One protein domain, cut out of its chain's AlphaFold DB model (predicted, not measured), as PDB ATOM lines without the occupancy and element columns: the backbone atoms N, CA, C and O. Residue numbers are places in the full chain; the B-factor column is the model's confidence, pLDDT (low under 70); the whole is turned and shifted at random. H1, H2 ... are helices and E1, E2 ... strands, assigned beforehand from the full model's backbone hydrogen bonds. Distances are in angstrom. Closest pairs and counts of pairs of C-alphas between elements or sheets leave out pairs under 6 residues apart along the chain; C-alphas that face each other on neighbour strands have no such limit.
ATOM      1  N   ARG A 419     124.157  82.250  88.529       90.94
ATOM      2  CA  ARG A 419     123.041  83.199  88.415       90.94
ATOM      3  C   ARG A 419     122.707  83.827  89.754       90.94
ATOM      4  O   ARG A 419     122.613  83.146  90.770       90.94
ATOM      5  N   VAL A 420     122.452  85.126  89.764       89.25
ATOM      6  CA  VAL A 420     122.056  85.816  90.994       89.25
ATOM      7  C   VAL A 420     120.544  85.743  91.160       89.25
ATOM      8  O   VAL A 420     119.818  86.018  90.208       89.25
ATOM      9  N   ILE A 421     120.064  85.381  92.350       88.38
ATOM     10  CA  ILE A 421     118.627  85.223  92.631       88.38
ATOM     11  C   ILE A 421     118.212  85.963  93.908       88.38
ATOM     12  O   ILE A 421     118.934  85.958  94.909       88.38
ATOM     13  N   LYS A 422     117.015  86.572  93.901       84.75
ATOM     14  CA  LYS A 422     116.368  87.116  95.119       84.75
ATOM     15  C   LYS A 422     115.696  86.010  95.942       84.75
ATOM     16  O   LYS A 422     115.659  86.105  97.162       84.75
ATOM     17  N   CYS A 423     115.160  84.987  95.280       83.81
ATOM     18  CA  CYS A 423     114.541  83.808  95.886       83.81
ATOM     19  C   CYS A 423     114.508  82.648  94.876       83.81
ATOM     20  O   CYS A 423     114.546  82.884  93.669       83.81
ATOM     21  N   PHE A 424     114.392  81.404  95.347       80.94
ATOM     22  CA  PHE A 424     114.383  80.211  94.479       80.94
ATOM     23  C   PHE A 424     113.169  80.100  93.545       80.94
ATOM     24  O   PHE A 424     113.209  79.341  92.581       80.94
ATOM     25  N   ASN A 425     112.095  80.842  93.822       72.06
ATOM     26  CA  ASN A 425     110.856  80.799  93.041       72.06
ATOM     27  C   ASN A 425     110.783  81.891  91.964       72.06
ATOM     28  O   ASN A 425     109.800  81.946  91.229       72.06
ATOM     29  N   SER A 426     111.790  82.764  91.876       64.81
ATOM     30  CA  SER A 426     111.852  83.796  90.847       64.81
ATOM     31  C   SER A 426     112.789  83.362  89.726       64.81
ATOM     32  O   SER A 426     113.941  83.010  89.970       64.81
ATOM     33  N   SER A 427     112.297  83.415  88.491       56.44
ATOM     34  CA  SER A 427     113.124  83.320  87.286       56.44
ATOM     35  C   SER A 427     113.702  84.674  86.861       56.44
ATOM     36  O   SER A 427     114.457  84.736  85.893       56.44
ATOM     37  N   GLU A 428     113.319  85.762  87.532       56.94
ATOM     38  CA  GLU A 428     113.780  87.105  87.199       56.94
ATOM     39  C   GLU A 428     115.200  87.311  87.715       56.94
ATOM     40  O   GLU A 428     115.500  87.071  88.892       56.94
ATOM     41  N   THR A 429     116.070  87.799  86.829       60.56
ATOM     42  CA  THR A 429     117.352  88.341  87.276       60.56
ATOM     43  C   THR A 429     117.038  89.585  88.106       60.56
ATOM     44  O   THR A 429     116.303  90.449  87.629       60.56
ATOM     45  N   PRO A 430     117.518  89.674  89.352       60.25
ATOM     46  CA  PRO A 430     117.233  90.818  90.200       60.25
ATOM     47  C   PRO A 430     117.717  92.109  89.531       60.25
ATOM     48  O   PRO A 430     118.850  92.162  89.060       60.25
ATOM     49  N   ASP A 431     116.900  93.155  89.556       58.56
ATOM     50  CA  ASP A 431     117.409  94.506  89.336       58.56
ATOM     51  C   ASP A 431     118.259  94.927  90.552       58.56
ATOM     52  O   ASP A 431     117.823  94.786  91.708       58.56
ATOM     53  N   PHE A 432     119.489  95.363  90.275       59.09
ATOM     54  CA  PHE A 432     120.504  95.763  91.251       59.09
ATOM     55  C   PHE A 432     120.883  97.242  91.147       59.09
ATOM     56  O   PHE A 432     121.683  97.704  91.967       59.09
ATOM     57  N   GLU A 433     120.321  97.995  90.196       54.81
ATOM     58  CA  GLU A 433     120.656  99.414  90.014       54.81
ATOM     59  C   GLU A 433     120.292 100.236  91.270       54.81
ATOM     60  O   GLU A 433     121.035 101.127  91.685       54.81
ATOM     61  N   ASP A 434     119.249  99.812  91.990       47.81
ATOM     62  CA  ASP A 434     118.791 100.381  93.264       47.81
ATOM     63  C   ASP A 434     119.718 100.148  94.480       47.81
ATOM     64  O   ASP A 434     119.512 100.752  95.542       47.81
ATOM     65  N   LEU A 435     120.696  99.234  94.390       51.91
ATOM     66  CA  LEU A 435     121.495  98.755  95.534       51.91
ATOM     67  C   LEU A 435     122.994  99.071  95.437       51.91
ATOM     68  O   LEU A 435     123.779  98.519  96.209       51.91
ATOM     69  N   LEU A 436     123.382  99.992  94.549       58.69
ATOM     70  CA  LEU A 436     124.738 100.553  94.401       58.69
ATOM     71  C   LEU A 436     125.841  99.586  93.942       58.69
ATOM     72  O   LEU A 436     126.905 100.046  93.523       58.69
ATOM     73  N   HIS A 437     125.627  98.273  94.010       59.91
ATOM     74  CA  HIS A 437     126.643  97.265  93.729       59.91
ATOM     75  C   HIS A 437     126.157  96.221  92.736       59.91
ATOM     76  O   HIS A 437     125.054  95.688  92.853       59.91
ATOM     77  N   ILE A 438     127.064  95.841  91.837       78.88
ATOM     78  CA  ILE A 438     126.976  94.560  91.147       78.88
ATOM     79  C   ILE A 438     127.055  93.472  92.239       78.88
ATOM     80  O   ILE A 438     127.798  93.638  93.216       78.88
ATOM     81  N   PRO A 439     126.291  92.373  92.142       85.06
ATOM     82  CA  PRO A 439     126.348  91.295  93.120       85.06
ATOM     83  C   PRO A 439     127.776  90.815  93.359       85.06
ATOM     84  O   PRO A 439     128.485  90.418  92.436       85.06
ATOM     85  N   THR A 440     128.192  90.871  94.620       92.81
ATOM     86  CA  THR A 440     129.568  90.610  95.039       92.81
ATOM     87  C   THR A 440     129.625  89.423  96.000       92.81
ATOM     88  O   THR A 440     128.719  89.280  96.834       92.81
ATOM     89  N   PRO A 441     130.682  88.590  95.929       95.50
ATOM     90  CA  PRO A 441     130.856  87.426  96.801       95.50
ATOM     91  C   PRO A 441     130.789  87.748  98.291       95.50
ATOM     92  O   PRO A 441     130.245  86.986  99.083       95.50
ATOM     93  N   TRP A 442     131.297  88.911  98.691       95.88
ATOM     94  CA  TRP A 442     131.366  89.294 100.096       95.88
ATOM     95  C   TRP A 442     130.047  89.803 100.691       95.88
ATOM     96  O   TRP A 442     129.960  90.057 101.892       95.88
ATOM     97  N   HIS A 443     128.995  89.897  99.880       94.44
ATOM     98  CA  HIS A 443     127.641  90.236 100.314       94.44
ATOM     99  C   HIS A 443     126.638  89.100 100.089       94.44
ATOM    100  O   HIS A 443     125.438  89.317 100.268       94.44
ATOM    101  N   ASN A 444     127.109  87.925  99.668       95.38
ATOM    102  CA  ASN A 444     126.285  86.784  99.290       95.38
ATOM    103  C   ASN A 444     126.987  85.466  99.658       95.38
ATOM    104  O   ASN A 444     128.080  85.449 100.218       95.38
ATOM    105  N   CYS A 445     126.345  84.354  99.324       95.62
ATOM    106  CA  CYS A 445     126.900  83.010  99.353       95.62
ATOM    107  C   CYS A 445     126.543  82.273  98.055       95.62
ATOM    108  O   CYS A 445     125.596  82.657  97.356       95.62
ATOM    109  N   ILE A 446     127.301  81.222  97.745       96.38
ATOM    110  CA  ILE A 446     127.032  80.348  96.602       96.38
ATOM    111  C   ILE A 446     126.178  79.159  97.031       96.38
ATOM    112  O   ILE A 446     126.364  78.587  98.108       96.38
ATOM    113  N   VAL A 447     125.244  78.791  96.160       95.56
ATOM    114  CA  VAL A 447     124.313  77.684  96.321       95.56
ATOM    115  C   VAL A 447     124.350  76.798  95.081       95.56
ATOM    116  O   VAL A 447     124.037  77.245  93.981       95.56
ATOM    117  N   GLN A 448     124.663  75.523  95.265       94.25
ATOM    118  CA  GLN A 448     124.538  74.487  94.250       94.25
ATOM    119  C   GLN A 448     123.234  73.723  94.473       94.25
ATOM    120  O   GLN A 448     123.010  73.213  95.568       94.25
ATOM    121  N   VAL A 449     122.395  73.599  93.447       91.38
ATOM    122  CA  VAL A 449     121.158  72.802  93.513       91.38
ATOM    123  C   VAL A 449     121.326  71.521  92.693       91.38
ATOM    124  O   VAL A 449     121.882  71.565  91.597       91.38
ATOM    125  N   ASP A 450     120.843  70.391  93.208       87.69
ATOM    126  CA  ASP A 450     120.860  69.101  92.508       87.69
ATOM    127  C   ASP A 450     120.296  69.197  91.082       87.69
ATOM    128  O   ASP A 450     119.225  69.763  90.856       87.69
ATOM    129  N   ASN A 451     120.993  68.559  90.136       83.00
ATOM    130  CA  ASN A 451     120.649  68.509  88.709       83.00
ATOM    131  C   ASN A 451     120.605  69.875  87.997       83.00
ATOM    132  O   ASN A 451     120.033  69.969  86.913       83.00
ATOM    133  N   ASN A 452     121.207  70.917  88.580       82.31
ATOM    134  CA  ASN A 452     121.466  72.178  87.894       82.31
ATOM    135  C   ASN A 452     122.961  72.319  87.600       82.31
ATOM    136  O   ASN A 452     123.789  72.242  88.505       82.31
ATOM    137  N   ASP A 453     123.291  72.602  86.342       82.50
ATOM    138  CA  ASP A 453     124.677  72.823  85.901       82.50
ATOM    139  C   ASP A 453     125.223  74.203  86.309       82.50
ATOM    140  O   ASP A 453     126.414  74.470  86.180       82.50
ATOM    141  N   VAL A 454     124.349  75.087  86.795       87.69
ATOM    142  CA  VAL A 454     124.652  76.482  87.132       87.69
ATOM    143  C   VAL A 454     124.480  76.690  88.634       87.69
ATOM    144  O   VAL A 454     123.471  76.277  89.214       87.69
ATOM    145  N   CYS A 455     125.447  77.360  89.257       92.94
ATOM    146  CA  CYS A 455     125.364  77.794  90.646       92.94
ATOM    147  C   CYS A 455     124.388  78.971  90.806       92.94
ATOM    148  O   CYS A 455     124.080  79.698  89.860       92.94
ATOM    149  N   TYR A 456     123.952  79.231  92.033       93.25
ATOM    150  CA  TYR A 456     123.224  80.447  92.374       93.25
ATOM    151  C   TYR A 456     123.985  81.279  93.394       93.25
ATOM    152  O   TYR A 456     124.525  80.741  94.354       93.25
ATOM    153  N   MET A 457     123.972  82.597  93.230       93.94
ATOM    154  CA  MET A 457     124.451  83.534  94.241       93.94
ATOM    155  C   MET A 457     123.254  84.222  94.886       93.94
ATOM    156  O   MET A 457     122.408  84.806  94.206       93.94
ATOM    157  N   THR A 458     123.171  84.146  96.210       93.75
ATOM    158  CA  THR A 458     122.096  84.781  96.973       93.75
ATOM    159  C   THR A 458     122.521  85.043  98.412       93.75
ATOM    160  O   THR A 458     123.594  84.634  98.850       93.75
ATOM    161  N   LYS A 459     121.669  85.728  99.168       94.50
ATOM    162  CA  LYS A 459     121.873  85.962 100.596       94.50
ATOM    163  C   LYS A 459     121.631  84.669 101.375       94.50
ATOM    164  O   LYS A 459     120.638  83.987 101.128       94.50
ATOM    165  N   SER A 460     122.472  84.358 102.359       95.44
ATOM    166  CA  SER A 460     122.339  83.146 103.191       95.44
ATOM    167  C   SER A 460     120.951  82.995 103.833       95.44
ATOM    168  O   SER A 460     120.426  81.888 103.911       95.44
ATOM    169  N   LYS A 461     120.293  84.101 104.202       95.12
ATOM    170  CA  LYS A 461     118.911  84.091 104.705       95.12
ATOM    171  C   LYS A 461     117.919  83.433 103.738       95.12
ATOM    172  O   LYS A 461     117.055  82.696 104.192       95.12
ATOM    173  N   VAL A 462     118.063  83.654 102.431       93.94
ATOM    174  CA  VAL A 462     117.192  83.047 101.406       93.94
ATOM    175  C   VAL A 462     117.335  81.524 101.410       93.94
ATOM    176  O   VAL A 462     116.357  80.806 101.212       93.94
ATOM    177  N   VAL A 463     118.547  81.025 101.668       94.31
ATOM    178  CA  VAL A 463     118.819  79.591 101.808       94.31
ATOM    179  C   VAL A 463     118.148  79.041 103.061       94.31
ATOM    180  O   VAL A 463     117.408  78.065 102.973       94.31
ATOM    181  N   PHE A 464     118.355  79.685 104.212       94.62
ATOM    182  CA  PHE A 464     117.765  79.238 105.476       94.62
ATOM    183  C   PHE A 464     116.233  79.249 105.444       94.62
ATOM    184  O   PHE A 464     115.623  78.263 105.841       94.62
ATOM    185  N   GLU A 465     115.607  80.285 104.883       94.06
ATOM    186  CA  GLU A 465     114.148  80.344 104.716       94.06
ATOM    187  C   GLU A 465     113.621  79.207 103.822       94.06
ATOM    188  O   GLU A 465     112.571  78.630 104.100       94.06
ATOM    189  N   ALA A 466     114.354  78.839 102.764       91.50
ATOM    190  CA  ALA A 466     113.968  77.745 101.873       91.50
ATOM    191  C   ALA A 466     114.090  76.357 102.535       91.50
ATOM    192  O   ALA A 466     113.272  75.472 102.257       91.50
ATOM    193  N   LEU A 467     115.087  76.179 103.411       92.88
ATOM    194  CA  LEU A 467     115.260  74.982 104.237       92.88
ATOM    195  C   LEU A 467     114.164  74.887 105.309       92.88
ATOM    196  O   LEU A 467     113.534  73.841 105.454       92.88
ATOM    197  N   GLU A 468     113.886  75.984 106.018       94.06
ATOM    198  CA  GLU A 468     112.837  76.055 107.048       94.06
ATOM    199  C   GLU A 468     111.435  75.816 106.473       94.06
ATOM    200  O   GLU A 468     110.611  75.152 107.102       94.06
ATOM    201  N   ALA A 469     111.165  76.303 105.259       91.81
ATOM    202  CA  ALA A 469     109.904  76.071 104.557       91.81
ATOM    203  C   ALA A 469     109.726  74.620 104.064       91.81
ATOM    204  O   ALA A 469     108.646  74.262 103.592       91.81
ATOM    205  N   GLY A 470     110.765  73.782 104.145       90.12
ATOM    206  CA  GLY A 470     110.713  72.389 103.706       90.12
ATOM    207  C   GLY A 470     110.621  72.218 102.186       90.12
ATOM    208  O   GLY A 470     110.146  71.190 101.712       90.12
ATOM    209  N   HIS A 471     111.057  73.208 101.403       86.50
ATOM    210  CA  HIS A 471     111.129  73.093  99.940       86.50
ATOM    211  C   HIS A 471     112.391  72.355  99.470       86.50
ATOM    212  O   HIS A 471     112.408  71.758  98.392       86.50
ATOM    213  N   TYR A 472     113.446  72.412 100.282       90.94
ATOM    214  CA  TYR A 472     114.746  71.816 100.007       90.94
ATOM    215  C   TYR A 472     115.295  71.148 101.268       90.94
ATOM    216  O   TYR A 472     115.061  71.618 102.378       90.94
ATOM    217  N   ASN A 473     116.077  70.090 101.079       91.44
ATOM    218  CA  ASN A 473     117.063  69.628 102.052       91.44
ATOM    219  C   ASN A 473     118.429  70.171 101.643       91.44
ATOM    220  O   ASN A 473     118.700  70.287 100.451       91.44
ATOM    221  N   GLY A 474     119.312  70.475 102.588       91.19
ATOM    222  CA  GLY A 474     120.635  70.956 102.217       91.19
ATOM    223  C   GLY A 474     121.610  71.079 103.366       91.19
ATOM    224  O   GLY A 474     121.235  71.023 104.537       91.19
ATOM    225  N   GLU A 475     122.874  71.247 103.002       93.56
ATOM    226  CA  GLU A 475     123.991  71.353 103.931       93.56
ATOM    227  C   GLU A 475     125.037  72.358 103.441       93.56
ATOM    228  O   GLU A 475     125.059  72.758 102.276       93.56
ATOM    229  N   TRP A 476     125.912  72.775 104.354       95.19
ATOM    230  CA  TRP A 476     127.104  73.539 104.008       95.19
ATOM    231  C   TRP A 476     128.239  72.571 103.671       95.19
ATOM    232  O   TRP A 476     128.772  71.898 104.559       95.19
ATOM    233  N   VAL A 477     128.617  72.514 102.396       94.50
ATOM    234  CA  VAL A 477     129.726  71.686 101.918       94.50
ATOM    235  C   VAL A 477     131.028  72.401 102.245       94.50
ATOM    236  O   VAL A 477     131.304  73.472 101.709       94.50
ATOM    237  N   ARG A 478     131.817  71.819 103.154       91.31
ATOM    238  CA  ARG A 478     133.087  72.391 103.619       91.31
ATOM    239  C   ARG A 478     134.260  71.906 102.781       91.31
ATOM    240  O   ARG A 478     134.449  70.705 102.600       91.31
ATOM    241  N   ASN A 479     135.113  72.844 102.401       82.25
ATOM    242  CA  ASN A 479     136.488  72.589 102.010       82.25
ATOM    243  C   ASN A 479     137.351  72.329 103.258       82.25
ATOM    244  O   ASN A 479     136.942  72.599 104.391       82.25
ATOM    245  N   GLY A 480     138.574  71.829 103.060       70.00
ATOM    246  CA  GLY A 480     139.499  71.486 104.152       70.00
ATOM    247  C   GLY A 480     139.880  72.645 105.086       70.00
ATOM    248  O   GLY A 480     140.330  72.391 106.198       70.00
ATOM    249  N   ASP A 481     139.677  73.897 104.671       69.94
ATOM    250  CA  ASP A 481     139.923  75.118 105.454       69.94
ATOM    251  C   ASP A 481     138.644  75.738 106.054       69.94
ATOM    252  O   ASP A 481     138.694  76.790 106.685       69.94
ATOM    253  N   GLY A 482     137.488  75.087 105.892       73.62
ATOM    254  CA  GLY A 482     136.205  75.565 106.408       73.62
ATOM    255  C   GLY A 482     135.442  76.518 105.484       73.62
ATOM    256  O   GLY A 482     134.265  76.769 105.772       73.62
ATOM    257  N   SER A 483     136.048  76.976 104.379       84.62
ATOM    258  CA  SER A 483     135.342  77.638 103.269       84.62
ATOM    259  C   SER A 483     134.360  76.664 102.608       84.62
ATOM    260  O   SER A 483     134.367  75.471 102.920       84.62
ATOM    261  N   GLY A 484     133.467  77.131 101.737       93.56
ATOM    262  CA  GLY A 484     132.474  76.227 101.167       93.56
ATOM    263  C   GLY A 484     131.375  76.885 100.351       93.56
ATOM    264  O   GLY A 484     131.524  77.996  99.847       93.56
ATOM    265  N   TYR A 485     130.269  76.163 100.226       96.31
ATOM    266  CA  TYR A 485     129.039  76.612  99.582       96.31
ATOM    267  C   TYR A 485     127.848  75.818 100.127       96.31
ATOM    268  O   TYR A 485     128.009  74.759 100.738       96.31
ATOM    269  N   PHE A 486     126.633  76.311  99.902       96.44
ATOM    270  CA  PHE A 486     125.425  75.556 100.221       96.44
ATOM    271  C   PHE A 486     125.114  74.557  99.113       96.44
ATOM    272  O   PHE A 486     125.044  74.934  97.948       96.44
ATOM    273  N   HIS A 487     124.859  73.303  99.461       95.56
ATOM    274  CA  HIS A 487     124.346  72.308  98.527       95.56
ATOM    275  C   HIS A 487     122.904  71.957  98.891       95.56
ATOM    276  O   HIS A 487     122.631  71.569 100.027       95.56
ATOM    277  N   LEU A 488     121.984  72.130  97.941       93.94
ATOM    278  CA  LEU A 488     120.550  71.936  98.127       93.94
ATOM    279  C   LEU A 488     120.000  70.854  97.198       93.94
ATOM    280  O   LEU A 488     120.271  70.825  96.000       93.94
ATOM    281  N   LYS A 489     119.103  70.042  97.743       91.12
ATOM    282  CA  LYS A 489     118.318  69.037  97.043       91.12
ATOM    283  C   LYS A 489     116.837  69.346  97.193       91.12
ATOM    284  O   LYS A 489     116.332  69.458  98.310       91.12
ATOM    285  N   LYS A 490     116.140  69.484  96.066       86.25
ATOM    286  CA  LYS A 490     114.693  69.724  96.051       86.25
ATOM    287  C   LYS A 490     113.958  68.506  96.620       86.25
ATOM    288  O   LYS A 490     114.319  67.377  96.279       86.25
ATOM    289  N   MET A 491     112.989  68.749  97.503       78.12
ATOM    290  CA  MET A 491     112.141  67.695  98.076       78.12
ATOM    291  C   MET A 491     111.001  67.280  97.153       78.12
ATOM    292  O   MET A 491     110.517  68.138  96.377       78.12
TER     293      MET A 491
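Overview. This is residues 419 to 491 of the 491 residues of the protein "DIT1 protein" of Cyberlindnera jadinii (strain ATCC 18201 / CBS 1600 / BCRC 20928 / JCM 3617 / NBRC 0987 / NRRL Y-1542) (UniProt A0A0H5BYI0). Two hairpins, E1-E2 and E3-E4, join side by side through E1 and E4 into one strongly twisted sheet, and the short helix H1 packs over one face of it. A long stretch without named elements, residues 419 to 444, makes a wide loop at the E2 side, from which residues 432 to 438 stick out. The 73 printed residues, under half of them in named elements, run E1, E2, H1, E3, E4; the sheet's order is E2, E1, E4, E3, mixed, and the class is mixed, helices and strands. The whole is compact, with a radius of gyration of the C-alphas of 12.5 A and spans of 33 by 30 by 23 A.

Along the chain. E1, residues 445 to 449, begins with C-alpha 445 at (126.900, 83.010, 99.353) and is 13.1 A long. E2 is residues 455 to 458, 10.0 A; H1 is residues 460 to 468, 12.5 A; E3 is residues 472 to 478, 18.7 A. E4, residues 484 to 490, 19.6 A, ends with C-alpha 490 at (114.693, 69.724, 96.051).

Arrangement. E1 and E4 are parallel, with N 448 and O 486 2.8 A apart. E1 and E2 are an antiparallel hairpin, N 447 to O 456 2.8 A. E3 and E4 are another, N 489 to O 473 2.7 A. H1 is on the sheet at a height of 9.0 A, only just over E4 alone: 5 of its 9 C-alphas fall on E4, 2 each on E1 and E3. On the local plane it runs slantwise, at 34 degrees to E4. The closest C-alphas of H1 and E3, Leu 467 and Asn 473, are 6.1 A apart. In H1 every O i to N i+4 pair is within hydrogen-bond range. Residues 419 to 420 pair parallel with residues 456 to 457 of E2.

Size, cuts and confidence. The C-alphas farthest apart, Asp 434 and Gly 480, are 37.2 A apart. The printed part has no cut, and the four links between named elements are tight. The model's pLDDT is under 70 at residues 426 to 437 and 481.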